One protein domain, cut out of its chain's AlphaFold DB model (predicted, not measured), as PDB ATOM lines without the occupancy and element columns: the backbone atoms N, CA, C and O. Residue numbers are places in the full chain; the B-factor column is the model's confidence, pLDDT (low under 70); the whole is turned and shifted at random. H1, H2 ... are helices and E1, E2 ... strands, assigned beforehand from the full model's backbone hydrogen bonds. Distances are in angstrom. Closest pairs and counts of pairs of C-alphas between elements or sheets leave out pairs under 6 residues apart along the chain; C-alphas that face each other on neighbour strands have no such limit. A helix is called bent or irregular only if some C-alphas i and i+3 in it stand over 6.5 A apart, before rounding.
ATOM      1  N   LEU A  11      45.026  43.685  36.312       49.22
ATOM      2  CA  LEU A  11      46.326  43.107  36.661       49.22
ATOM      3  C   LEU A  11      46.189  41.961  37.666       49.22
ATOM      4  O   LEU A  11      46.881  40.961  37.524       49.22
ATOM      5  N   GLU A  12      45.269  42.061  38.628       47.88
ATOM      6  CA  GLU A  12      44.954  40.966  39.553       47.88
ATOM      7  C   GLU A  12      44.301  39.791  38.824       47.88
ATOM      8  O   GLU A  12      44.576  38.652  39.162       47.88
ATOM      9  N   TRP A  13      43.499  40.043  37.789       53.47
ATOM     10  CA  TRP A  13      42.912  39.033  36.913       53.47
ATOM     11  C   TRP A  13      43.992  38.309  36.121       53.47
ATOM     12  O   TRP A  13      44.020  37.082  36.101       53.47
ATOM     13  N   THR A  14      44.928  39.063  35.544       51.25
ATOM     14  CA  THR A  14      46.100  38.511  34.856       51.25
ATOM     15  C   THR A  14      46.953  37.693  35.828       51.25
ATOM     16  O   THR A  14      47.349  36.581  35.509       51.25
ATOM     17  N   TRP A  15      47.170  38.176  37.055       49.38
ATOM     18  CA  TRP A  15      47.925  37.464  38.092       49.38
ATOM     19  C   TRP A  15      47.203  36.217  38.618       49.38
ATOM     20  O   TRP A  15      47.820  35.169  38.795       49.38
ATOM     21  N   VAL A  16      45.895  36.294  38.864       49.41
ATOM     22  CA  VAL A  16      45.055  35.167  39.286       49.41
ATOM     23  C   VAL A  16      44.990  34.136  38.172       49.41
ATOM     24  O   VAL A  16      45.060  32.953  38.477       49.41
ATOM     25  N   GLN A  17      44.940  34.534  36.900       52.53
ATOM     26  CA  GLN A  17      45.042  33.629  35.753       52.53
ATOM     27  C   GLN A  17      46.450  33.080  35.540       52.53
ATOM     28  O   GLN A  17      46.568  31.918  35.203       52.53
ATOM     29  N   LEU A  18      47.522  33.826  35.792       53.59
ATOM     30  CA  LEU A  18      48.876  33.266  35.792       53.59
ATOM     31  C   LEU A  18      49.054  32.269  36.947       53.59
ATOM     32  O   LEU A  18      49.704  31.247  36.779       53.59
ATOM     33  N   ARG A  19      48.415  32.498  38.103       49.66
ATOM     34  CA  ARG A  19      48.400  31.553  39.238       49.66
ATOM     35  C   ARG A  19      47.448  30.371  39.058       49.66
ATOM     36  O   ARG A  19      47.704  29.306  39.609       49.66
ATOM     37  N   SER A  20      46.334  30.546  38.350       46.38
ATOM     38  CA  SER A  20      45.302  29.512  38.144       46.38
ATOM     39  C   SER A  20      45.381  28.826  36.775       46.38
ATOM     40  O   SER A  20      44.816  27.750  36.602       46.38
ATOM     41  N   GLY A  21      46.126  29.401  35.832       45.56
ATOM     42  CA  GLY A  21      46.404  28.937  34.466       45.56
ATOM     43  C   GLY A  21      47.468  27.843  34.377       45.56
ATOM     44  O   GLY A  21      47.795  27.389  33.284       45.56
ATOM     45  N   PHE A  22      47.947  27.366  35.527       48.09
ATOM     46  CA  PHE A  22      48.733  26.138  35.663       48.09
ATOM     47  C   PHE A  22      48.016  25.035  36.453       48.09
ATOM     48  O   PHE A  22      48.640  24.049  36.819       48.09
ATOM     49  N   ARG A  23      46.711  25.175  36.732       51.50
ATOM     50  CA  ARG A  23      45.897  24.033  37.171       51.50
ATOM     51  C   ARG A  23      45.376  23.295  35.947       51.50
ATOM     52  O   ARG A  23      45.000  23.959  34.978       51.50
ATOM     53  N   ASP A  24      45.313  21.966  36.024       51.31
ATOM     54  CA  ASP A  24      44.747  21.124  34.969       51.31
ATOM     55  C   ASP A  24      43.337  21.617  34.621       51.31
ATOM     56  O   ASP A  24      42.390  21.531  35.404       51.31
ATOM     57  N   GLY A  25      43.236  22.263  33.461       58.25
ATOM     58  CA  GLY A  25      41.970  22.608  32.838       58.25
ATOM     59  C   GLY A  25      41.502  21.461  31.952       58.25
ATOM     60  O   GLY A  25      42.205  20.469  31.777       58.25
ATOM     61  N   LEU A  26      40.327  21.621  31.346       67.44
ATOM     62  CA  LEU A  26      39.880  20.690  30.319       67.44
ATOM     63  C   LEU A  26      40.901  20.678  29.166       67.44
ATOM     64  O   LEU A  26      41.305  21.742  28.682       67.44
ATOM     65  N   VAL A  27      41.333  19.479  28.782       79.50
ATOM     66  CA  VAL A  27      42.210  19.232  27.637       79.50
ATOM     67  C   VAL A  27      41.340  18.624  26.554       79.50
ATOM     68  O   VAL A  27      40.840  17.516  26.717       79.50
ATOM     69  N   GLU A  28      41.148  19.368  25.474       85.50
ATOM     70  CA  GLU A  28      40.241  18.994  24.397       85.50
ATOM     71  C   GLU A  28      41.042  18.474  23.205       85.50
ATOM     72  O   GLU A  28      41.995  19.137  22.774       85.50
ATOM     73  N   PRO A  29      40.710  17.294  22.664       92.00
ATOM     74  CA  PRO A  29      41.399  16.763  21.501       92.00
ATOM     75  C   PRO A  29      40.994  17.514  20.224       92.00
ATOM     76  O   PRO A  29      39.854  17.952  20.050       92.00
ATOM     77  N   VAL A  30      41.948  17.640  19.308       92.56
ATOM     78  CA  VAL A  30      41.716  18.080  17.929       92.56
ATOM     79  C   VAL A  30      41.563  16.831  17.052       92.56
ATOM     80  O   VAL A  30      42.371  15.909  17.210       92.56
ATOM     81  N   PRO A  31      40.569  16.772  16.142       94.06
ATOM     82  CA  PRO A  31      40.416  15.656  15.214       94.06
ATOM     83  C   PRO A  31      41.698  15.357  14.432       94.06
ATOM     84  O   PRO A  31      42.425  16.265  14.025       94.06
ATOM     85  N   VAL A  32      41.970  14.072  14.212       93.31
ATOM     86  CA  VAL A  32      43.104  13.628  13.399       93.31
ATOM     87  C   VAL A  32      42.641  13.521  11.951       93.31
ATOM     88  O   VAL A  32      41.822  12.663  11.636       93.31
ATOM     89  N   LEU A  33      43.161  14.393  11.087       89.69
ATOM     90  CA  LEU A  33      42.897  14.381   9.650       89.69
ATOM     91  C   LEU A  33      44.195  14.446   8.861       89.69
ATOM     92  O   LEU A  33      45.020  15.330   9.093       89.69
ATOM     93  N   ASP A  34      44.322  13.542   7.899       88.06
ATOM     94  CA  ASP A  34      45.413  13.534   6.933       88.06
ATOM     95  C   ASP A  34      45.037  14.401   5.721       88.06
ATOM     96  O   ASP A  34      44.595  13.915   4.682       88.06
ATOM     97  N   MET A  35      45.105  15.723   5.902       85.06
ATOM     98  CA  MET A  35      44.834  16.711   4.854       85.06
ATOM     99  C   MET A  35      45.876  17.839   4.903       85.06
ATOM    100  O   MET A  35      46.254  18.274   5.997       85.06
ATOM    101  N   PRO A  36      46.318  18.375   3.750       82.19
ATOM    102  CA  PRO A  36      47.199  19.538   3.720       82.19
ATOM    103  C   PRO A  36      46.612  20.718   4.504       82.19
ATOM    104  O   PRO A  36      45.435  21.041   4.365       82.19
ATOM    105  N   GLY A  37      47.432  21.370   5.333       78.81
ATOM    106  CA  GLY A  37      46.997  22.507   6.151       78.81
ATOM    107  C   GLY A  37      46.266  22.136   7.450       78.81
ATOM    108  O   GLY A  37      45.916  23.044   8.206       78.81
ATOM    109  N   CYS A  38      46.079  20.844   7.747       87.44
ATOM    110  CA  CYS A  38      45.539  20.356   9.019       87.44
ATOM    111  C   CYS A  38      46.648  19.980  10.012       87.44
ATOM    112  O   CYS A  38      47.699  19.467   9.633       87.44
ATOM    113  N   ALA A  39      46.400  20.203  11.304       87.94
ATOM    114  CA  ALA A  39      47.252  19.727  12.391       87.94
ATOM    115  C   ALA A  39      46.406  19.094  13.499       87.94
ATOM    116  O   ALA A  39      45.300  19.551  13.781       87.94
ATOM    117  N   ASN A  40      46.943  18.064  14.151       90.06
ATOM    118  CA  ASN A  40      46.305  17.394  15.282       90.06
ATOM    119  C   ASN A  40      46.836  17.929  16.630       90.06
ATOM    120  O   ASN A  40      47.553  18.935  16.703       90.06
ATOM    121  N   GLY A  41      46.452  17.268  17.722       90.62
ATOM    122  CA  GLY A  41      46.962  17.537  19.063       90.62
ATOM    123  C   GLY A  41      45.852  17.842  20.056       90.62
ATOM    124  O   GLY A  41      44.736  17.341  19.938       90.62
ATOM    125  N   THR A  42      46.172  18.647  21.063       88.56
ATOM    126  CA  THR A  42      45.230  19.022  22.117       88.56
ATOM    127  C   THR A  42      45.244  20.517  22.367       88.56
ATOM    128  O   THR A  42      46.283  21.179  22.273       88.56
ATOM    129  N   VAL A  43      44.074  21.032  22.727       78.75
ATOM    130  CA  VAL A  43      43.864  22.412  23.138       78.75
ATOM    131  C   VAL A  43      43.583  22.446  24.630       78.75
ATOM    132  O   VAL A  43      42.821  21.650  25.171       78.75
ATOM    133  N   SER A  44      44.205  23.391  25.313       75.50
ATOM    134  CA  SER A  44      44.023  23.636  26.735       75.50
ATOM    135  C   SER A  44      44.228  25.119  27.028       75.50
ATOM    136  O   SER A  44      44.540  25.922  26.150       75.50
ATOM    137  N   ARG A  45      44.128  25.498  28.302       68.38
ATOM    138  CA  ARG A  45      44.451  26.865  28.741       68.38
ATOM    139  C   ARG A  45      45.901  27.275  28.452       68.38
ATOM    140  O   ARG A  45      46.186  28.466  28.398       68.38
ATOM    141  N   GLN A  46      46.800  26.307  28.261       67.38
ATOM    142  CA  GLN A  46      48.223  26.534  27.975       67.38
ATOM    143  C   GLN A  46      48.578  26.348  26.495       67.38
ATOM    144  O   GLN A  46      49.584  26.884  26.040       67.38
ATOM    145  N   ARG A  47      47.771  25.590  25.744       73.75
ATOM    146  CA  ARG A  47      47.984  25.295  24.320       73.75
ATOM    147  C   ARG A  47      46.743  25.691  23.545       73.75
ATOM    148  O   ARG A  47      45.735  25.004  23.622       73.75
ATOM    149  N   TRP A  48      46.776  26.836  22.883       76.62
ATOM    150  CA  TRP A  48      45.575  27.385  22.255       76.62
ATOM    151  C   TRP A  48      45.432  26.835  20.842       76.62
ATOM    152  O   TRP A  48      46.425  26.454  20.225       76.62
ATOM    153  N   LEU A  49      44.196  26.801  20.349       78.44
ATOM    154  CA  LEU A  49      43.889  26.292  19.022       78.44
ATOM    155  C   LEU A  49      44.646  27.104  17.969       78.44
ATOM    156  O   LEU A  49      44.562  28.336  17.938       78.44
ATOM    157  N   THR A  50      45.405  26.411  17.126       77.88
ATOM    158  CA  THR A  50      46.089  27.012  15.979       77.88
ATOM    159  C   THR A  50      45.177  27.035  14.757       77.88
ATOM    160  O   THR A  50      44.198  26.297  14.675       77.88
ATOM    161  N   TRP A  51      45.531  27.843  13.760       76.31
ATOM    162  CA  TRP A  51      44.816  27.885  12.484       76.31
ATOM    163  C   TRP A  51      44.766  26.502  11.792       76.31
ATOM    164  O   TRP A  51      43.706  26.082  11.336       76.31
ATOM    165  N   GLN A  52      45.868  25.739  11.811       80.62
ATOM    166  CA  GLN A  52      45.914  24.385  11.232       80.62
ATOM    167  C   GLN A  52      45.038  23.386  12.005       80.62
ATOM    168  O   GLN A  52      44.445  22.480  11.424       80.62
ATOM    169  N   GLN A  53      44.923  23.543  13.324       86.31
ATOM    170  CA  GLN A  53      44.021  22.721  14.133       86.31
ATOM    171  C   GLN A  53      42.554  23.090  13.899       86.31
ATOM    172  O   GLN A  53      41.694  22.215  13.855       86.31
ATOM    173  N   ALA A  54      42.252  24.372  13.695       82.62
ATOM    174  CA  ALA A  54      40.912  24.811  13.333       82.62
ATOM    175  C   ALA A  54      40.487  24.295  11.944       82.62
ATOM    176  O   ALA A  54      39.349  23.861  11.792       82.62
ATOM    177  N   ASN A  55      41.409  24.232  10.971       84.25
ATOM    178  CA  ASN A  55      41.186  23.546   9.690       84.25
ATOM    179  C   ASN A  55      40.790  22.076   9.887       84.25
ATOM    180  O   ASN A  55      39.834  21.610   9.266       84.25
ATOM    181  N   ALA A  56      41.482  21.365  10.785       89.94
ATOM    182  CA  ALA A  56      41.169  19.971  11.084       89.94
ATOM    183  C   ALA A  56      39.753  19.815  11.667       89.94
ATOM    184  O   ALA A  56      39.003  18.929  11.265       89.94
ATOM    185  N   VAL A  57      39.343  20.715  12.563       90.75
ATOM    186  CA  VAL A  57      37.977  20.736  13.113       90.75
ATOM    187  C   VAL A  57      36.934  21.039  12.026       90.75
ATOM    188  O   VAL A  57      35.899  20.372  11.985       90.75
ATOM    189  N   SER A  58      37.201  21.998  11.128       88.19
ATOM    190  CA  SER A  58      36.318  22.338  10.000       88.19
ATOM    191  C   SER A  58      36.096  21.159   9.063       88.19
ATOM    192  O   SER A  58      34.949  20.773   8.820       88.19
ATOM    193  N   ALA A  59      37.185  20.567   8.570       89.81
ATOM    194  CA  ALA A  59      37.122  19.436   7.656       89.81
ATOM    195  C   ALA A  59      36.464  18.220   8.302       89.81
ATOM    196  O   ALA A  59      35.626  17.576   7.675       89.81
ATOM    197  N   PHE A  60      36.760  17.954   9.577       94.06
ATOM    198  CA  PHE A  60      36.170  16.823  10.283       94.06
ATOM    199  C   PHE A  60      34.654  16.980  10.382       94.06
ATOM    200  O   PHE A  60      33.924  16.028  10.135       94.06
ATOM    201  N   GLY A  61      34.170  18.189  10.678       92.81
ATOM    202  CA  GLY A  61      32.738  18.464  10.726       92.81
ATOM    203  C   GLY A  61      32.015  18.188   9.404       92.81
ATOM    204  O   GLY A  61      30.917  17.637   9.425       92.81
ATOM    205  N   VAL A  62      32.636  18.518   8.265       91.56
ATOM    206  CA  VAL A  62      32.094  18.217   6.925       91.56
ATOM    207  C   VAL A  62      32.080  16.710   6.676       91.56
ATOM    208  O   VAL A  62      31.031  16.146   6.363       91.56
ATOM    209  N   LEU A  63      33.231  16.054   6.845       93.00
ATOM    210  CA  LEU A  63      33.398  14.624   6.572       93.00
ATOM    211  C   LEU A  63      32.476  13.772   7.449       93.00
ATOM    212  O   LEU A  63      31.760  12.917   6.938       93.00
ATOM    213  N   PHE A  64      32.404  14.068   8.744       95.69
ATOM    214  CA  PHE A  64      31.565  13.326   9.680       95.69
ATOM    215  C   PHE A  64      30.068  13.460   9.367       95.69
ATOM    216  O   PHE A  64      29.321  12.488   9.445       95.69
ATOM    217  N   ILE A  65      29.599  14.650   8.974       95.94
ATOM    218  CA  ILE A  65      28.201  14.824   8.551       95.94
ATOM    219  C   ILE A  65      27.914  14.045   7.263       95.94
ATOM    220  O   ILE A  65      26.840  13.457   7.151       95.94
ATOM    221  N   ARG A  66      28.854  13.981   6.313       95.00
ATOM    222  CA  ARG A  66      28.696  13.142   5.115       95.00
ATOM    223  C   ARG A  66      28.594  11.659   5.455       95.00
ATOM    224  O   ARG A  66      27.771  10.970   4.865       95.00
ATOM    225  N   GLU A  67      29.352  11.183   6.438       96.31
ATOM    226  CA  GLU A  67      29.223   9.808   6.931       96.31
ATOM    227  C   GLU A  67      27.860   9.554   7.589       96.31
ATOM    228  O   GLU A  67      27.251   8.513   7.349       96.31
ATOM    229  N   ILE A  68      27.333  10.517   8.359       96.25
ATOM    230  CA  ILE A  68      25.957  10.440   8.879       96.25
ATOM    231  C   ILE A  68      24.950  10.351   7.728       96.25
ATOM    232  O   ILE A  68      24.049   9.518   7.775       96.25
ATOM    233  N   VAL A  69      25.090  11.187   6.697       96.62
ATOM    234  CA  VAL A  69      24.198  11.175   5.526       96.62
ATOM    235  C   VAL A  69      24.280   9.842   4.782       96.62
ATOM    236  O   VAL A  69      23.241   9.293   4.427       96.62
ATOM    237  N   ALA A  70      25.477   9.284   4.602       95.88
ATOM    238  CA  ALA A  70      25.655   7.968   3.995       95.88
ATOM    239  C   ALA A  70      24.958   6.866   4.814       95.88
ATOM    240  O   ALA A  70      24.230   6.051   4.251       95.88
ATOM    241  N   ALA A  71      25.098   6.886   6.144       95.50
ATOM    242  CA  ALA A  71      24.425   5.932   7.025       95.50
ATOM    243  C   ALA A  71      22.892   6.088   7.017       95.50
ATOM    244  O   ALA A  71      22.178   5.092   7.078       95.50
ATOM    245  N   LEU A  72      22.373   7.317   6.918       95.69
ATOM    246  CA  LEU A  72      20.935   7.582   6.775       95.69
ATOM    247  C   LEU A  72      20.383   7.099   5.428       95.69
ATOM    248  O   LEU A  72      19.251   6.619   5.366       95.69
ATOM    249  N   ALA A  73      21.179   7.186   4.360       95.12
ATOM    250  CA  ALA A  73      20.784   6.717   3.037       95.12
ATOM    251  C   ALA A  73      20.576   5.192   2.997       95.12
ATOM    252  O   ALA A  73      19.675   4.727   2.299       95.12
ATOM    253  N   GLU A  74      21.327   4.415   3.792       94.12
ATOM    254  CA  GLU A  74      21.083   2.970   3.979       94.12
ATOM    255  C   GLU A  74      19.684   2.678   4.552       94.12
ATOM    256  O   GLU A  74      19.117   1.617   4.296       94.12
ATOM    257  N   ASP A  75      19.122   3.626   5.303       90.88
ATOM    258  CA  ASP A  75      17.777   3.581   5.881       90.88
ATOM    259  C   ASP A  75      16.717   4.267   4.995       90.88
ATOM    260  O   ASP A  75      15.573   4.451   5.414       90.88
ATOM    261  N   GLY A  76      17.072   4.645   3.762       93.81
ATOM    262  CA  GLY A  76      16.169   5.308   2.817       93.81
ATOM    263  C   GLY A  76      15.848   6.763   3.174       93.81
ATOM    264  O   GLY A  76      14.876   7.317   2.660       93.81
ATOM    265  N   ILE A  77      16.641   7.389   4.050       95.00
ATOM    266  CA  ILE A  77      16.444   8.772   4.486       95.00
ATOM    267  C   ILE A  77      17.407   9.681   3.725       95.00
ATOM    268  O   ILE A  77      18.621   9.632   3.917       95.00
ATOM    269  N   SER A  78      16.846  10.563   2.901       94.38
ATOM    270  CA  SER A  78      17.604  11.582   2.175       94.38
ATOM    271  C   SER A  78      17.628  12.917   2.930       94.38
ATOM    272  O   SER A  78      16.645  13.273   3.591       94.38
ATOM    273  N   PRO A  79      18.717  13.697   2.821       93.31
ATOM    274  CA  PRO A  79      18.771  15.051   3.357       93.31
ATOM    275  C   PRO A  79      17.772  15.963   2.626       93.31
ATOM    276  O   PRO A  79      17.457  15.762   1.454       93.31
ATOM    277  N   ALA A  80      17.275  16.991   3.317       90.94
ATOM    278  CA  ALA A  80      16.342  17.970   2.749       90.94
ATOM    279  C   ALA A  80      17.021  18.927   1.752       90.94
ATOM    280  O   ALA A  80      16.357  19.532   0.909       90.94
ATOM    281  N   HIS A  81      18.344  19.069   1.851       87.31
ATOM    282  CA  HIS A  81      19.172  19.905   0.989       87.31
ATOM    283  C   HIS A  81      20.397  19.115   0.524       87.31
ATOM    284  O   HIS A  81      20.843  18.201   1.213       87.31
ATOM    285  N   SER A  82      20.981  19.491  -0.615       87.56
ATOM    286  CA  SER A  82      22.219  18.885  -1.130       87.56
ATOM    287  C   SER A  82      23.488  19.416  -0.450       87.56
ATOM    288  O   SER A  82      24.596  19.151  -0.908       87.56
ATOM    289  N   TRP A  83      23.347  20.164   0.646       88.50
ATOM    290  CA  TRP A  83      24.447  20.758   1.396       88.50
ATOM    291  C   TRP A  83      24.240  20.633   2.909       88.50
ATOM    292  O   TRP A  83      23.120  20.466   3.397       88.50
ATOM    293  N   LEU A  84      25.337  20.751   3.655       90.00
ATOM    294  CA  LEU A  84      25.352  20.949   5.105       90.00
ATOM    295  C   LEU A  84      25.684  22.401   5.442       90.00
ATOM    296  O   LEU A  84      26.327  23.094   4.662       90.00
ATOM    297  N   GLU A  85      25.287  22.850   6.626       87.75
ATOM    298  CA  GLU A  85      25.591  24.167   7.176       87.75
ATOM    299  C   GLU A  85      26.744  24.084   8.189       87.75
ATOM    300  O   GLU A  85      26.762  23.194   9.040       87.75
ATOM    301  N   GLN A  86      27.673  25.040   8.171       85.12
ATOM    302  CA  GLN A  86      28.664  25.250   9.225       85.12
ATOM    303  C   GLN A  86      28.554  26.651   9.819       85.12
ATOM    304  O   GLN A  86      28.505  27.643   9.098       85.12
ATOM    305  N   SER A  87      28.541  26.747  11.147       80.75
ATOM    306  CA  SER A  87      28.492  28.026  11.857       80.75
ATOM    307  C   SER A  87      29.415  28.035  13.070       80.75
ATOM    308  O   SER A  87      29.516  27.058  13.814       80.75
ATOM    309  N   LEU A  88      30.089  29.167  13.273       77.50
ATOM    310  CA  LEU A  88      30.945  29.403  14.427       77.50
ATOM    311  C   LEU A  88      30.103  29.898  15.606       77.50
ATOM    312  O   LEU A  88      29.411  30.912  15.511       77.50
ATOM    313  N   GLY A  89      30.204  29.209  16.736       74.88
ATOM    314  CA  GLY A  89      29.697  29.678  18.015       74.88
ATOM    315  C   GLY A  89      30.830  30.189  18.894       74.88
ATOM    316  O   GLY A  89      31.910  29.602  18.955       74.88
ATOM    317  N   ALA A  90      30.574  31.278  19.613       72.50
ATOM    318  CA  ALA A  90      31.481  31.797  20.623       72.50
ATOM    319  C   ALA A  90      30.798  31.797  21.991       72.50
ATOM    320  O   ALA A  90      29.593  32.030  22.106       72.50
ATOM    321  N   MET A  91      31.568  31.532  23.041       62.62
ATOM    322  CA  MET A  91      31.076  31.545  24.412       62.62
ATOM    323  C   MET A  91      32.133  32.056  25.386       62.62
ATOM    324  O   MET A  91      33.340  31.905  25.186       62.62
ATOM    325  N   SER A  92      31.672  32.654  26.483       56.66
ATOM    326  CA  SER A  92      32.532  32.973  27.619       56.66
ATOM    327  C   SER A  92      32.712  31.717  28.469       56.66
ATOM    328  O   SER A  92      31.764  31.219  29.078       56.66
ATOM    329  N   TRP A  93      33.934  31.210  28.539       50.97
ATOM    330  CA  TRP A  93      34.300  30.071  29.364       50.97
ATOM    331  C   TRP A  93      35.116  30.552  30.569       50.97
ATOM    332  O   TRP A  93      36.276  30.937  30.435       50.97
ATOM    333  N   GLY A  94      34.510  30.541  31.763       46.12
ATOM    334  CA  GLY A  94      35.207  30.866  33.020       46.12
ATOM    335  C   GLY A  94      34.988  32.266  33.618       46.12
ATOM    336  O   GLY A  94      35.820  32.701  34.406       46.12
ATOM    337  N   GLY A  95      33.876  32.950  33.323       40.00
ATOM    338  CA  GLY A  95      33.520  34.233  33.963       40.00
ATOM    339  C   GLY A  95      33.856  35.479  33.128       40.00
ATOM    340  O   GLY A  95      34.422  35.381  32.044       40.00
ATOM    341  N   ARG A  96      33.404  36.660  33.577       35.47
ATOM    342  CA  ARG A  96      33.309  37.881  32.752       35.47
ATOM    343  C   ARG A  96      34.669  38.532  32.422       35.47
ATOM    344  O   ARG A  96      35.378  38.963  33.321       35.47
ATOM    345  N   LYS A  97      34.838  38.752  31.112       42.28
ATOM    346  CA  LYS A  97      35.594  39.779  30.365       42.28
ATOM    347  C   LYS A  97      37.133  39.785  30.376       42.28
ATOM    348  O   LYS A  97      37.785  39.988  31.389       42.28
ATOM    349  N   ARG A  98      37.612  39.803  29.120       41.91
ATOM    350  CA  ARG A  98      38.902  40.231  28.562       41.91
ATOM    351  C   ARG A  98      40.120  39.385  28.898       41.91
ATOM    352  O   ARG A  98      40.691  39.480  29.974       41.91
ATOM    353  N   LEU A  99      40.618  38.734  27.852       40.03
ATOM    354  CA  LEU A  99      42.049  38.594  27.645       40.03
ATOM    355  C   LEU A  99      42.364  38.751  26.145       40.03
ATOM    356  O   LEU A  99      41.915  37.968  25.318       40.03
ATOM    357  N   PHE A 100      43.144  39.791  25.845       39.91
ATOM    358  CA  PHE A 100      44.007  39.972  24.666       39.91
ATOM    359  C   PHE A 100      43.505  40.546  23.342       39.91
ATOM    360  O   PHE A 100      44.333  40.775  22.471       39.91
ATOM    361  N   ILE A 101      42.255  40.986  23.249       32.84
ATOM    362  CA  ILE A 101      41.912  42.125  22.384       32.84
ATOM    363  C   ILE A 101      41.202  43.113  23.290       32.84
ATOM    364  O   ILE A 101      40.311  42.727  24.051       32.84
ATOM    365  N   SER A 102      41.563  44.393  23.232       31.77
ATOM    366  CA  SER A 102      40.928  45.456  24.030       31.77
ATOM    367  C   SER A 102      39.399  45.542  23.826       31.77
ATOM    368  O   SER A 102      38.712  46.251  24.562       31.77
ATOM    369  N   LYS A 103      38.850  44.764  22.881       36.38
ATOM    370  CA  LYS A 103      37.445  44.667  22.480       36.38
ATOM    371  C   LYS A 103      36.802  43.262  22.586       36.38
ATOM    372  O   LYS A 103      35.615  43.171  22.310       36.38
ATOM    373  N   ALA A 104      37.497  42.181  22.974       38.12
ATOM    374  CA  ALA A 104      36.905  40.825  22.919       38.12
ATOM    375  C   ALA A 104      36.076  40.439  24.169       38.12
ATOM    376  O   ALA A 104      36.571  40.476  25.300       38.12
ATOM    377  N   ASP A 105      34.820  40.021  23.950       45.41
ATOM    378  CA  ASP A 105      33.846  39.589  24.974       45.41
ATOM    379  C   ASP A 105      33.784  38.048  25.185       45.41
ATOM    380  O   ASP A 105      33.053  37.564  26.055       45.41
ATOM    381  N   VAL A 106      34.571  37.261  24.436       52.00
ATOM    382  CA  VAL A 106      34.534  35.780  24.382       52.00
ATOM    383  C   VAL A 106      35.948  35.172  24.384       52.00
ATOM    384  O   VAL A 106      36.875  35.793  23.876       52.00
ATOM    385  N   ASN A 107      36.127  33.977  24.967       58.84
ATOM    386  CA  ASN A 107      37.425  33.271  25.063       58.84
ATOM    387  C   ASN A 107      37.352  31.764  24.733       58.84
ATOM    388  O   ASN A 107      38.374  31.079  24.782       58.84
ATOM    389  N   GLY A 108      36.157  31.250  24.430       69.31
ATOM    390  CA  GLY A 108      35.925  29.895  23.948       69.31
ATOM    391  C   GLY A 108      35.143  29.924  22.639       69.31
ATOM    392  O   GLY A 108      34.248  30.752  22.459       69.31
ATOM    393  N   VAL A 109      35.477  29.014  21.737       76.56
ATOM    394  CA  VAL A 109      34.851  28.885  20.418       76.56
ATOM    395  C   VAL A 109      34.528  27.436  20.118       76.56
ATOM    396  O   VAL A 109      35.196  26.535  20.611       76.56
ATOM    397  N   TYR A 110      33.504  27.202  19.316       83.19
ATOM    398  CA  TYR A 110      33.144  25.873  18.845       83.19
ATOM    399  C   TYR A 110      32.531  25.977  17.454       83.19
ATOM    400  O   TYR A 110      31.934  26.994  17.097       83.19
ATOM    401  N   LEU A 111      32.648  24.907  16.682       86.94
ATOM    402  CA  LEU A 111      32.074  24.812  15.354       86.94
ATOM    403  C   LEU A 111      30.825  23.932  15.399       86.94
ATOM    404  O   LEU A 111      30.844  22.844  15.973       86.94
ATOM    405  N   ARG A 112      29.738  24.395  14.788       89.56
ATOM    406  CA  ARG A 112      28.533  23.598  14.548       89.56
ATOM    407  C   ARG A 112      28.490  23.220  13.079       89.56
ATOM    408  O   ARG A 112      28.527  24.117  12.246       89.56
ATOM    409  N   SER A 113      28.383  21.932  12.782       92.62
ATOM    410  CA  SER A 113      28.108  21.393  11.447       92.62
ATOM    411  C   SER A 113      26.738  20.727  11.477       92.62
ATOM    412  O   SER A 113      26.468  19.950  12.390       92.62
ATOM    413  N   ALA A 114      25.856  21.047  10.538       92.94
ATOM    414  CA  ALA A 114      24.470  20.606  10.572       92.94
ATOM    415  C   ALA A 114      23.972  20.183   9.194       92.94
ATOM    416  O   ALA A 114      24.238  20.859   8.210       92.94
ATOM    417  N   VAL A 115      23.183  19.116   9.133       94.12
ATOM    418  CA  VAL A 115      22.442  18.736   7.925       94.12
ATOM    419  C   VAL A 115      20.949  18.771   8.210       94.12
ATOM    420  O   VAL A 115      20.494  18.319   9.266       94.12
ATOM    421  N   ALA A 116      20.190  19.345   7.279       92.38
ATOM    422  CA  ALA A 116      18.738  19.340   7.336       92.38
ATOM    423  C   ALA A 116      18.204  18.005   6.803       92.38
ATOM    424  O   ALA A 116      18.603  17.550   5.733       92.38
ATOM    425  N   VAL A 117      17.274  17.403   7.533       93.38
ATOM    426  CA  VAL A 117      16.524  16.205   7.133       93.38
ATOM    427  C   VAL A 117      15.028  16.513   7.186       93.38
ATOM    428  O   VAL A 117      14.631  17.413   7.941       93.38
ATOM    429  N   PRO A 118      14.180  15.803   6.421       91.50
ATOM    430  CA  PRO A 118      12.737  15.955   6.536       91.50
ATOM    431  C   PRO A 118      12.288  15.796   7.988       91.50
ATOM    432  O   PRO A 118      12.821  14.980   8.750       91.50
ATOM    433  N   ARG A 119      11.326  16.615   8.402       86.06
ATOM    434  CA  ARG A 119      10.791  16.559   9.757       86.06
ATOM    435  C   ARG A 119      10.233  15.167  10.048       86.06
ATOM    436  O   ARG A 119       9.592  14.558   9.203       86.06
ATOM    437  N   ASP A 120      10.522  14.682  11.252       85.00
ATOM    438  CA  ASP A 120      10.128  13.362  11.760       85.00
ATOM    439  C   ASP A 120      10.735  12.153  11.015       85.00
ATOM    440  O   ASP A 120      10.510  11.023  11.434       85.00
ATOM    441  N   ALA A 121      11.582  12.358   9.992       88.69
ATOM    442  CA  ALA A 121      12.329  11.267   9.352       88.69
ATOM    443  C   ALA A 121      13.398  10.660  10.273       88.69
ATOM    444  O   ALA A 121      13.785   9.508  10.108       88.69
ATOM    445  N   VAL A 122      13.881  11.441  11.244       88.44
ATOM    446  CA  VAL A 122      14.863  11.008  12.240       88.44
ATOM    447  C   VAL A 122      14.364  11.372  13.631       88.44
ATOM    448  O   VAL A 122      13.926  12.500  13.885       88.44
ATOM    449  N   ASP A 123      14.466  10.423  14.555       87.75
ATOM    450  CA  ASP A 123      14.287  10.649  15.984       87.75
ATOM    451  C   ASP A 123      15.564  10.320  16.769       87.75
ATOM    452  O   ASP A 123      16.576   9.874  16.218       87.75
ATOM    453  N   SER A 124      15.533  10.598  18.072       84.19
ATOM    454  CA  SER A 124      16.692  10.392  18.937       84.19
ATOM    455  C   SER A 124      17.095   8.921  19.058       84.19
ATOM    456  O   SER A 124      18.287   8.674  19.189       84.19
ATOM    457  N   SER A 125      16.148   7.974  19.001       87.69
ATOM    458  CA  SER A 125      16.423   6.536  19.148       87.69
ATOM    459  C   SER A 125      17.093   5.988  17.891       87.69
ATOM    460  O   SER A 125      18.167   5.397  17.990       87.69
ATOM    461  N   LEU A 126      16.562   6.295  16.700       90.25
ATOM    462  CA  LEU A 126      17.203   5.974  15.422       90.25
ATOM    463  C   LEU A 126      18.642   6.506  15.381       90.25
ATOM    464  O   LEU A 126      19.577   5.777  15.033       90.25
ATOM    465  N   LEU A 127      18.822   7.769  15.776       89.50
ATOM    466  CA  LEU A 127      20.130   8.405  15.790       89.50
ATOM    467  C   LEU A 127      21.081   7.708  16.778       89.50
ATOM    468  O   LEU A 127      22.189   7.347  16.387       89.50
ATOM    469  N   SER A 128      20.667   7.480  18.030       88.56
ATOM    470  CA  SER A 128      21.539   6.920  19.073       88.56
ATOM    471  C   SER A 128      21.808   5.423  18.946       88.56
ATOM    472  O   SER A 128      22.885   4.977  19.331       88.56
ATOM    473  N   GLU A 129      20.849   4.643  18.451       89.62
ATOM    474  CA  GLU A 129      20.907   3.176  18.479       89.62
ATOM    475  C   GLU A 129      21.349   2.568  17.146       89.62
ATOM    476  O   GLU A 129      21.883   1.460  17.134       89.62
ATOM    477  N   ARG A 130      21.150   3.271  16.021       90.94
ATOM    478  CA  ARG A 130      21.422   2.720  14.680       90.94
ATOM    479  C   ARG A 130      22.461   3.514  13.903       90.94
ATOM    480  O   ARG A 130      23.399   2.918  13.382       90.94
ATOM    481  N   ILE A 131      22.320   4.837  13.838       93.50
ATOM    482  CA  ILE A 131      23.184   5.677  12.995       93.50
ATOM    483  C   ILE A 131      24.529   5.954  13.671       93.50
ATOM    484  O   ILE A 131      25.579   5.592  13.140       93.50
ATOM    485  N   LEU A 132      24.523   6.554  14.865       92.00
ATOM    486  CA  LEU A 132      25.762   6.946  15.543       92.00
ATOM    487  C   LEU A 132      26.676   5.775  15.908       92.00
ATOM    488  O   LEU A 132      27.880   5.937  15.737       92.00
ATOM    489  N   PRO A 133      26.191   4.597  16.345       91.44
ATOM    490  CA  PRO A 133      27.076   3.467  16.614       91.44
ATOM    491  C   PRO A 133      27.892   3.032  15.392       91.44
ATOM    492  O   PRO A 133      29.062   2.697  15.547       91.44
ATOM    493  N   LYS A 134      27.309   3.088  14.183       91.06
ATOM    494  CA  LYS A 134      28.018   2.784  12.931       91.06
ATOM    495  C   LYS A 134      29.090   3.833  12.634       91.06
ATOM    496  O   LYS A 134      30.253   3.490  12.451       91.06
ATOM    497  N   VAL A 135      28.702   5.109  12.620       93.12
ATOM    498  CA  VAL A 135      29.583   6.211  12.197       93.12
ATOM    499  C   VAL A 135      30.693   6.480  13.223       93.12
ATOM    500  O   VAL A 135      31.837   6.747  12.866       93.12
ATOM    501  N   CYS A 136      30.392   6.368  14.518       92.88
ATOM    502  CA  CYS A 136      31.353   6.622  15.589       92.88
ATOM    503  C   CYS A 136      32.340   5.472  15.833       92.88
ATOM    504  O   CYS A 136      33.322   5.691  16.539       92.88
ATOM    505  N   ALA A 137      32.116   4.271  15.285       91.06
ATOM    506  CA  ALA A 137      32.953   3.093  15.551       91.06
ATOM    507  C   ALA A 137      34.441   3.299  15.208       91.06
ATOM    508  O   ALA A 137      35.314   2.672  15.805       91.06
ATOM    509  N   GLN A 138      34.726   4.194  14.264       89.69
ATOM    510  CA  GLN A 138      36.066   4.510  13.771       89.69
ATOM    511  C   GLN A 138      36.753   5.672  14.512       89.69
ATOM    512  O   GLN A 138      37.888   6.022  14.191       89.69
ATOM    513  N   TYR A 139      36.103   6.267  15.518       93.00
ATOM    514  CA  TYR A 139      36.607   7.460  16.196       93.00
ATOM    515  C   TYR A 139      36.630   7.334  17.724       93.00
ATOM    516  O   TYR A 139      35.798   6.644  18.315       93.00
ATOM    517  N   PRO A 140      37.530   8.060  18.415       90.94
ATOM    518  CA  PRO A 140      37.518   8.110  19.870       90.94
ATOM    519  C   PRO A 140      36.310   8.910  20.378       90.94
ATOM    520  O   PRO A 140      36.227  10.123  20.172       90.94
ATOM    521  N   VAL A 141      35.400   8.244  21.092       89.06
ATOM    522  CA  VAL A 141      34.232   8.861  21.743       89.06
ATOM    523  C   VAL A 141      34.396   8.812  23.258       89.06
ATOM    524  O   VAL A 141      34.526   7.742  23.850       89.06
ATOM    525  N   ALA A 142      34.377   9.982  23.897       81.25
ATOM    526  CA  ALA A 142      34.394  10.106  25.351       81.25
ATOM    527  C   ALA A 142      32.979  10.355  25.889       81.25
ATOM    528  O   ALA A 142      32.147  10.977  25.227       81.25
ATOM    529  N   GLN A 143      32.706   9.906  27.116       71.31
ATOM    530  CA  GLN A 143      31.453  10.250  27.790       71.31
ATOM    531  C   GLN A 143      31.395  11.755  28.080       71.31
ATOM    532  O   GLN A 143      32.381  12.362  28.503       71.31
ATOM    533  N   LEU A 144      30.225  12.360  27.875       65.06
ATOM    534  CA  LEU A 144      30.023  13.780  28.151       65.06
ATOM    535  C   LEU A 144      29.924  14.030  29.668       65.06
ATOM    536  O   LEU A 144      29.261  13.265  30.370       65.06
ATOM    537  N   PRO A 145      30.514  15.121  30.194       59.41
ATOM    538  CA  PRO A 145      30.326  15.504  31.589       59.41
ATOM    539  C   PRO A 145      28.837  15.744  31.910       59.41
ATOM    540  O   PRO A 145      28.143  16.378  31.110       59.41
ATOM    541  N   PRO A 146      28.351  15.364  33.107       48.53
ATOM    542  CA  PRO A 146      26.924  15.389  33.465       48.53
ATOM    543  C   PRO A 146      26.286  16.789  33.563       48.53
ATOM    544  O   PRO A 146      25.084  16.903  33.785       48.53
ATOM    545  N   ALA A 147      27.058  17.870  33.410       48.06
ATOM    546  CA  ALA A 147      26.586  19.251  33.560       48.06
ATOM    547  C   ALA A 147      25.848  19.819  32.327       48.06
ATOM    548  O   ALA A 147      25.398  20.966  32.361       48.06
ATOM    549  N   TRP A 148      25.739  19.057  31.234       46.50
ATOM    550  CA  TRP A 148      25.149  19.521  29.975       46.50
ATOM    551  C   TRP A 148      23.748  18.935  29.746       46.50
ATOM    552  O   TRP A 148      23.398  17.886  30.278       46.50
ATOM    553  N   ARG A 149      22.911  19.676  29.005       49.97
ATOM    554  CA  ARG A 149      21.479  19.390  28.788       49.97
ATOM    555  C   ARG A 149      21.251  17.966  28.254       49.97
ATOM    556  O   ARG A 149      22.055  17.472  27.473       49.97
ATOM    557  N   ARG A 150      20.118  17.358  28.636       52.62
ATOM    558  CA  ARG A 150      19.728  15.954  28.370       52.62
ATOM    559  C   ARG A 150      19.633  15.547  26.888       52.62
ATOM    560  O   ARG A 150      19.520  14.359  26.620       52.62
ATOM    561  N   ASP A 151      19.717  16.488  25.951       67.38
ATOM    562  CA  ASP A 151      19.412  16.257  24.531       67.38
ATOM    563  C   ASP A 151      20.665  16.081  23.646       67.38
ATOM    564  O   ASP A 151      20.570  16.111  22.419       67.38
ATOM    565  N   HIS A 152      21.851  15.934  24.249       80.06
ATOM    566  CA  HIS A 152      23.112  15.746  23.525       80.06
ATOM    567  C   HIS A 152      23.648  14.321  23.680       80.06
ATOM    568  O   HIS A 152      23.846  13.835  24.793       80.06
ATOM    569  N   LEU A 153      23.950  13.691  22.549       86.56
ATOM    570  CA  LEU A 153      24.647  12.416  22.454       86.56
ATOM    571  C   LEU A 153      26.166  12.660  22.369       86.56
ATOM    572  O   LEU A 153      26.592  13.655  21.767       86.56
ATOM    573  N   PRO A 154      26.998  11.793  22.976       88.25
ATOM    574  CA  PRO A 154      28.448  11.888  22.860       88.25
ATOM    575  C   PRO A 154      28.885  11.640  21.413       88.25
ATOM    576  O   PRO A 154      28.413  10.706  20.767       88.25
ATOM    577  N   GLY A 155      29.798  12.472  20.915       90.25
ATOM    578  CA  GLY A 155      30.405  12.326  19.598       90.25
ATOM    579  C   GLY A 155      31.934  12.202  19.660       90.25
ATOM    580  O   GLY A 155      32.540  12.300  20.735       90.25
ATOM    581  N   PRO A 156      32.580  11.994  18.502       93.19
ATOM    582  CA  PRO A 156      34.032  11.906  18.382       93.19
ATOM    583  C   PRO A 156      34.776  13.121  18.929       93.19
ATOM    584  O   PRO A 156      34.302  14.248  18.788       93.19
ATOM    585  N   TYR A 157      35.968  12.918  19.488       91.81
ATOM    586  CA  TYR A 157      36.878  14.007  19.877       91.81
ATOM    587  C   TYR A 157      36.230  15.063  20.801       91.81
ATOM    588  O   TYR A 157      36.483  16.259  20.673       91.81
ATOM    589  N   GLY A 158      35.354  14.633  21.716       87.31
ATOM    590  CA  GLY A 158      34.662  15.531  22.652       87.31
ATOM    591  C   GLY A 158      33.530  16.355  22.027       87.31
ATOM    592  O   GLY A 158      32.973  17.240  22.682       87.31
ATOM    593  N   SER A 159      33.167  16.072  20.772       91.00
ATOM    594  CA  SER A 159      32.000  16.667  20.126       91.00
ATOM    595  C   SER A 159      30.687  16.169  20.732       91.00
ATOM    596  O   SER A 159      30.614  15.182  21.470       91.00
ATOM    597  N   ARG A 160      29.620  16.901  20.428       90.06
ATOM    598  CA  ARG A 160      28.251  16.640  20.860       90.06
ATOM    599  C   ARG A 160      27.383  16.533  19.629       90.06
ATOM    600  O   ARG A 160      27.498  17.363  18.731       90.06
ATOM    601  N   ILE A 161      26.488  15.562  19.618       92.00
ATOM    602  CA  ILE A 161      25.553  15.359  18.520       92.00
ATOM    603  C   ILE A 161      24.143  15.565  19.056       92.00
ATOM    604  O   ILE A 161      23.804  15.067  20.127       92.00
ATOM    605  N   SER A 162      23.318  16.321  18.347       90.19
ATOM    606  CA  SER A 162      21.928  16.549  18.740       90.19
ATOM    607  C   SER A 162      21.007  16.622  17.538       90.19
ATOM    608  O   SER A 162      21.414  17.036  16.455       90.19
ATOM    609  N   LEU A 163      19.747  16.264  17.766       90.31
ATOM    610  CA  LEU A 163      18.661  16.493  16.829       90.31
ATOM    611  C   LEU A 163      17.911  17.763  17.244       90.31
ATOM    612  O   LEU A 163      17.199  17.785  18.248       90.31
ATOM    613  N   GLU A 164      18.075  18.833  16.478       88.12
ATOM    614  CA  GLU A 164      17.393  20.102  16.702       88.12
ATOM    615  C   GLU A 164      16.108  20.167  15.876       88.12
ATOM    616  O   GLU A 164      16.121  20.029  14.653       88.12
ATOM    617  N   ARG A 165      14.983  20.402  16.556       80.12
ATOM    618  CA  ARG A 165      13.673  20.596  15.925       80.12
ATOM    619  C   ARG A 165      13.283  22.079  15.986       80.12
ATOM    620  O   ARG A 165      13.464  22.692  17.045       80.12
ATOM    621  N   PRO A 166      12.727  22.665  14.908       67.56
ATOM    622  CA  PRO A 166      12.209  24.029  14.929       67.56
ATOM    623  C   PRO A 166      11.199  24.192  16.065       67.56
ATOM    624  O   PRO A 166      10.297  23.369  16.238       67.56
ATOM    625  N   ARG A 167      11.340  25.254  16.866       59.50
ATOM    626  CA  ARG A 167      10.464  25.475  18.028       59.50
ATOM    627  C   ARG A 167       9.059  25.928  17.630       59.50
ATOM    628  O   ARG A 167       8.149  25.806  18.449       59.50
ATOM    629  N   ARG A 168       8.858  26.461  16.417       52.72
ATOM    630  CA  ARG A 168       7.553  26.931  15.926       52.72
ATOM    631  C   ARG A 168       7.293  26.476  14.492       52.72
ATOM    632  O   ARG A 168       8.176  26.490  13.647       52.72
ATOM    633  N   ARG A 169       6.034  26.117  14.210       49.12
ATOM    634  CA  ARG A 169       5.563  25.692  12.877       49.12
ATOM    635  C   ARG A 169       5.468  26.851  11.867       49.12
ATOM    636  O   ARG A 169       5.253  26.601  10.694       49.12
ATOM    637  N   SER A 170       5.602  28.096  12.325       44.12
ATOM    638  CA  SER A 170       5.632  29.303  11.489       44.12
ATOM    639  C   SER A 170       7.035  29.675  10.998       44.12
ATOM    640  O   SER A 170       7.171  30.657  10.277       44.12
ATOM    641  N   ASP A 171       8.075  28.961  11.437       49.88
ATOM    642  CA  ASP A 171       9.432  29.197  10.948       49.88
ATOM    643  C   ASP A 171       9.539  28.659   9.515       49.88
ATOM    644  O   ASP A 171       9.014  27.594   9.205       49.88
ATOM    645  N   THR A 172      10.254  29.352   8.632       49.41
ATOM    646  CA  THR A 172      10.474  28.939   7.230       49.41
ATOM    647  C   THR A 172      11.205  27.592   7.081       49.41
ATOM    648  O   THR A 172      11.311  27.071   5.978       49.41
ATOM    649  N   GLN A 173      11.671  27.000   8.190       57.94
ATOM    650  CA  GLN A 173      12.255  25.655   8.290       57.94
ATOM    651  C   GLN A 173      11.343  24.643   9.014       57.94
ATOM    652  O   GLN A 173      11.817  23.587   9.433       57.94
ATOM    653  N   ALA A 174      10.049  24.941   9.188       62.38
ATOM    654  CA  ALA A 174       9.102  24.144   9.977       62.38
ATOM    655  C   ALA A 174       8.971  22.670   9.554       62.38
ATOM    656  O   ALA A 174       8.532  21.857  10.375       62.38
ATOM    657  N   ASP A 175       9.367  22.336   8.326       80.88
ATOM    658  CA  ASP A 175       9.279  20.994   7.740       80.88
ATOM    659  C   ASP A 175      10.604  20.222   7.773       80.88
ATOM    660  O   ASP A 175      10.702  19.124   7.227       80.88
ATOM    661  N   THR A 176      11.625  20.751   8.452       87.00
ATOM    662  CA  THR A 176      12.924  20.081   8.600       87.00
ATOM    663  C   THR A 176      13.320  19.919  10.063       87.00
ATOM    664  O   THR A 176      12.905  20.686  10.929       87.00
ATOM    665  N   SER A 177      14.125  18.898  10.352       89.44
ATOM    666  CA  SER A 177      14.926  18.804  11.581       89.44
ATOM    667  C   SER A 177      16.404  18.894  11.213       89.44
ATOM    668  O   SER A 177      16.780  18.568  10.090       89.44
ATOM    669  N   LYS A 178      17.253  19.326  12.145       91.88
ATOM    670  CA  LYS A 178      18.699  19.412  11.923       91.88
ATOM    671  C   LYS A 178      19.426  18.397  12.784       91.88
ATOM    672  O   LYS A 178      19.297  18.421  14.006       91.88
ATOM    673  N   ILE A 179      20.215  17.530  12.159       94.25
ATOM    674  CA  ILE A 179      21.225  16.750  12.878       94.25
ATOM    675  C   ILE A 179      22.453  17.641  12.982       94.25
ATOM    676  O   ILE A 179      22.981  18.082  11.963       94.25
ATOM    677  N   VAL A 180      22.874  17.942  14.208       92.94
ATOM    678  CA  VAL A 180      23.916  18.929  14.498       92.94
ATOM    679  C   VAL A 180      25.067  18.264  15.235       92.94
ATOM    680  O   VAL A 180      24.893  17.783  16.352       92.94
ATOM    681  N   LEU A 181      26.254  18.308  14.636       94.06
ATOM    682  CA  LEU A 181      27.529  18.061  15.294       94.06
ATOM    683  C   LEU A 181      28.073  19.389  15.825       94.06
ATOM    684  O   LEU A 181      28.391  20.296  15.061       94.06
ATOM    685  N   THR A 182      28.222  19.502  17.136       91.88
ATOM    686  CA  THR A 182      28.909  20.616  17.794       91.88
ATOM    687  C   THR A 182      30.273  20.129  18.261       91.88
ATOM    688  O   THR A 182      30.334  19.206  19.070       91.88
ATOM    689  N   SER A 183      31.365  20.721  17.779       90.44
ATOM    690  CA  SER A 183      32.720  20.366  18.217       90.44
ATOM    691  C   SER A 183      32.903  20.560  19.728       90.44
ATOM    692  O   SER A 183      32.104  21.233  20.394       90.44
ATOM    693  N   ALA A 184      34.010  20.043  20.265       87.12
ATOM    694  CA  ALA A 184      34.503  20.510  21.552       87.12
ATOM    695  C   ALA A 184      34.655  22.042  21.546       87.12
ATOM    696  O   ALA A 184      34.774  22.684  20.493       87.12
ATOM    697  N   THR A 185      34.617  22.640  22.733       81.94
ATOM    698  CA  THR A 185      34.893  24.069  22.869       81.94
ATOM    699  C   THR A 185      36.399  24.249  23.001       81.94
ATOM    700  O   THR A 185      37.038  23.585  23.805       81.94
ATOM    701  N   TYR A 186      36.979  25.155  22.227       79.12
ATOM    702  CA  TYR A 186      38.416  25.387  22.160       79.12
ATOM    703  C   TYR A 186      38.774  26.790  22.663       79.12
ATOM    704  O   TYR A 186      38.021  27.744  22.459       79.12
ATOM    705  N   TYR A 187      39.937  26.929  23.307       73.75
ATOM    706  CA  TYR A 187      40.534  28.233  23.620       73.75
ATOM    707  C   TYR A 187      41.248  28.791  22.379       73.75
ATOM    708  O   TYR A 187      42.009  28.063  21.742       73.75
ATOM    709  N   LEU A 188      41.046  30.074  22.059       67.62
ATOM    710  CA  LEU A 188      41.552  30.711  20.832       67.62
ATOM    711  C   LEU A 188      42.230  32.062  21.098       67.62
ATOM    712  O   LEU A 188      41.762  32.811  21.954       67.62
ATOM    713  N   ARG A 189      43.289  32.402  20.338       55.66
ATOM    714  CA  ARG A 189      44.004  33.697  20.465       55.66
ATOM    715  C   ARG A 189      43.638  34.743  19.415       55.66
ATOM    716  O   ARG A 189      43.835  35.921  19.680       55.66
ATOM    717  N   TYR A 190      43.183  34.322  18.239       53.50
ATOM    718  CA  TYR A 190      43.264  35.137  17.020       53.50
ATOM    719  C   TYR A 190      41.937  35.744  16.537       53.50
ATOM    720  O   TYR A 190      41.914  36.367  15.489       53.50
ATOM    721  N   LEU A 191      40.825  35.610  17.272       50.81
ATOM    722  CA  LEU A 191      39.559  36.238  16.859       50.81
ATOM    723  C   LEU A 191      39.541  37.738  17.182       50.81
ATOM    724  O   LEU A 191      38.931  38.159  18.169       50.81
ATOM    725  N   GLU A 192      40.171  38.558  16.340       44.31
ATOM    726  CA  GLU A 192      39.905  39.998  16.296       44.31
ATOM    727  C   GLU A 192      38.486  40.256  15.796       44.31
ATOM    728  O   GLU A 192      38.273  40.342  14.604       44.31
ATOM    729  N   ALA A 193      37.523  40.375  16.719       39.28
ATOM    730  CA  ALA A 193      36.201  41.019  16.588       39.28
ATOM    731  C   ALA A 193      35.309  40.736  15.343       39.28
ATOM    732  O   ALA A 193      34.193  41.250  15.293       39.28
ATOM    733  N   SER A 194      35.707  39.890  14.395       40.47
ATOM    734  CA  SER A 194      34.949  39.511  13.207       40.47
ATOM    735  C   SER A 194      35.482  38.192  12.635       40.47
ATOM    736  O   SER A 194      36.497  38.162  11.962       40.47
ATOM    737  N   HIS A 195      34.755  37.105  12.890       48.34
ATOM    738  CA  HIS A 195      34.533  35.988  11.956       48.34
ATOM    739  C   HIS A 195      35.697  35.174  11.353       48.34
ATOM    740  O   HIS A 195      35.400  34.261  10.590       48.34
ATOM    741  N   ASP A 196      36.961  35.378  11.707       51.66
ATOM    742  CA  ASP A 196      38.058  34.626  11.079       51.66
ATOM    743  C   ASP A 196      38.333  33.282  11.771       51.66
ATOM    744  O   ASP A 196      39.364  33.066  12.403       51.66
ATOM    745  N   TRP A 197      37.394  32.339  11.649       60.44
ATOM    746  CA  TRP A 197      37.714  30.916  11.781       60.44
ATOM    747  C   TRP A 197      38.110  30.361  10.402       60.44
ATOM    748  O   TRP A 197      37.437  30.659   9.409       60.44
ATOM    749  N   PRO A 198      39.182  29.555  10.293       53.50
ATOM    750  CA  PRO A 198      39.640  29.014   9.016       53.50
ATOM    751  C   PRO A 198      38.558  28.155   8.373       53.50
ATOM    752  O   PRO A 198      38.091  27.171   8.950       53.50
ATOM    753  N   GLY A 199      38.110  28.559   7.188       48.19
ATOM    754  CA  GLY A 199      36.999  27.877   6.534       48.19
ATOM    755  C   GLY A 199      35.608  28.370   6.931       48.19
ATOM    756  O   GLY A 199      34.676  27.907   6.289       48.19
ATOM    757  N   THR A 200      35.431  29.314   7.876       46.91
ATOM    758  CA  THR A 200      34.113  29.879   8.251       46.91
ATOM    759  C   THR A 200      34.133  31.375   8.598       46.91
ATOM    760  O   THR A 200      34.065  31.757   9.763       46.91
ATOM    761  N   VAL A 201      34.127  32.230   7.574       39.75
ATOM    762  CA  VAL A 201      33.570  33.592   7.686       39.75
ATOM    763  C   VAL A 201      32.084  33.499   7.321       39.75
ATOM    764  O   VAL A 201      31.784  33.090   6.198       39.75
ATOM    765  N   GLY A 202      31.180  33.817   8.258       49.28
ATOM    766  CA  GLY A 202      29.719  33.676   8.102       49.28
ATOM    767  C   GLY A 202      29.216  32.225   8.194       49.28
ATOM    768  O   GLY A 202      30.004  31.287   8.099       49.28
ATOM    769  N   SER A 203      27.914  32.016   8.426       56.44
ATOM    770  CA  SER A 203      27.296  30.687   8.279       56.44
ATOM    771  C   SER A 203      27.519  30.196   6.844       56.44
ATOM    772  O   SER A 203      27.153  30.900   5.907       56.44
ATOM    773  N   ARG A 204      28.160  29.040   6.664       69.62
ATOM    774  CA  ARG A 204      28.574  28.507   5.356       69.62
ATOM    775  C   ARG A 204      27.800  27.261   4.979       69.62
ATOM    776  O   ARG A 204      27.387  26.517   5.861       69.62
ATOM    777  N   HIS A 205      27.668  27.019   3.681       79.88
ATOM    778  CA  HIS A 205      27.139  25.779   3.130       79.88
ATOM    779  C   HIS A 205      28.267  24.969   2.483       79.88
ATOM    780  O   HIS A 205      29.163  25.552   1.881       79.88
ATOM    781  N   TRP A 206      28.241  23.646   2.629       83.12
ATOM    782  CA  TRP A 206      29.166  22.727   1.962       83.12
ATOM    783  C   TRP A 206      28.381  21.639   1.237       83.12
ATOM    784  O   TRP A 206      27.501  21.048   1.868       83.12
ATOM    785  N   PRO A 207      28.687  21.326  -0.035       86.56
ATOM    786  CA  PRO A 207      28.029  20.233  -0.744       86.56
ATOM    787  C   PRO A 207      28.131  18.911   0.023       86.56
ATOM    788  O   PRO A 207      29.167  18.606   0.618       86.56
ATOM    789  N   LEU A 208      27.066  18.115   0.025       89.88
ATOM    790  CA  LEU A 208      27.095  16.776   0.613       89.88
ATOM    791  C   LEU A 208      27.851  15.791  -0.280       89.88
ATOM    792  O   LEU A 208      28.572  14.952   0.255       89.88
ATOM    793  N   ASP A 209      27.751  15.935  -1.603       88.69
ATOM    794  CA  ASP A 209      28.554  15.173  -2.559       88.69
ATOM    795  C   ASP A 209      29.954  15.805  -2.701       88.69
ATOM    796  O   ASP A 209      30.059  16.980  -3.069       88.69
ATOM    797  N   PRO A 210      31.047  15.072  -2.414       84.12
ATOM    798  CA  PRO A 210      32.401  15.553  -2.669       84.12
ATOM    799  C   PRO A 210      32.670  15.911  -4.139       84.12
ATOM    800  O   PRO A 210      33.500  16.776  -4.398       84.12
ATOM    801  N   ALA A 211      31.991  15.276  -5.103       84.31
ATOM    802  CA  ALA A 211      32.164  15.565  -6.530       84.31
ATOM    803  C   ALA A 211      31.667  16.966  -6.919       84.31
ATOM    804  O   ALA A 211      32.148  17.549  -7.895       84.31
ATOM    805  N   ASP A 212      30.749  17.523  -6.130       79.31
ATOM    806  CA  ASP A 212      30.260  18.884  -6.297       79.31
ATOM    807  C   ASP A 212      31.216  19.918  -5.676       79.31
ATOM    808  O   ASP A 212      31.037  21.113  -5.883       79.31
ATOM    809  N   GLU A 213      32.262  19.528  -4.936       77.50
ATOM    810  CA  GLU A 213      33.218  20.490  -4.378       77.50
ATOM    811  C   GLU A 213      34.022  21.212  -5.465       77.50
ATOM    812  O   GLU A 213      34.853  20.643  -6.167       77.50
TER     813      GLU A 213
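This is residues 11 to 213 of the 349 residues of an uncharacterized protein of Mycobacterium gordonae (UniProt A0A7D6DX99). A strongly twisted five-stranded sheet has the long helix H2 laid along one face, over E4 and E3, while H3 packs by the edge strand E5 and on the later part of H2. The small hairpin E1 and E2 sits by the first part of H2, H1 lies far out at one end of the longest axis, and residues 167 to 172 stick out. The 203 printed residues hold, in order, H1, E1, E2, H2, E3, E4, H3, E5, E6 and E7; the sheet order is E5, E6, E4, E3, E7, all antiparallel. The class is mixed, helices and strands, with under half of the residues in named elements. The whole is compact, with a radius of gyration of the C-alphas of 17.9 A, and spans 58 by 40 by 34 A.

In the large sheet, E5 is residues 160 to 164, E6 176 to 182, E4 108 to 118 and 32.2 A long, E3 83 to 91 and 26.3 A long, and E7 204 to 207, ending at C-alpha 207 (28.029, 20.233, -0.744). H2, residues 51 to 74, is 35.4 A long and begins at C-alpha 51 (44.816, 27.885, 12.484). H3 is residues 124 to 136, 15.5 A long; it is irregular, but only just, with C-alphas 129 and 132 6.8 A apart. E1 is residues 28 to 30 and E2 41 to 43. H1, residues 11 to 20, begins at C-alpha 11 (46.326, 43.107, 36.661).

In the sheet, N 180 and O 162 of E6 and E5 are 2.8 A apart, N 113 and O 181 of E4 and E6 2.8 A, N 87 and O 112 of the hairpin E3 and E4 2.9 A, and N 84 and O 206 of E3 and E7 2.8 A. H2 is on the sheet at a height of 9.0 A, along the strands at 19 degrees to E4 on the local plane; the closest C-alphas of H2 and E4, Gly 61 and Ser 113, are 5.5 A apart. E4, H3 and E5 form a split strand-helix-strand unit, two strands running the same way with E6 between them, and its crossover is right-handed. H3 is on the sheet, its closest C-alpha pair to E5 being Ser 124 and Leu 163, 6.7 A. H2, with residues 64 to 72 alone, touches H3 at a steep tilt of 61 degrees, opposite ways; the closest C-alphas, Ala 71 and Ile 131, are 6.1 A apart. In the hairpin E1 and E2, N 28 and O 43 are 2.8 A apart; the closest C-alphas of E1 and H2, Val 30 and Gln 53, are 6.4 A apart. H1 and H2 are apart. In H1 and H2 every O i to N i+4 pair is within hydrogen-bond range; in H3, 5 of 9 are.

The farthest C-alphas, Leu 11 and Gly 76, are 59.0 A apart. The printed part has no cut. The links E3 to E4, H3 to E5, E5 to E6 and E6 to E7 are long. The mean pLDDT of the printed part is 75.2; 70 residues are under 70, among them residues 11 to 26, 91 to 108 and 188 to 204.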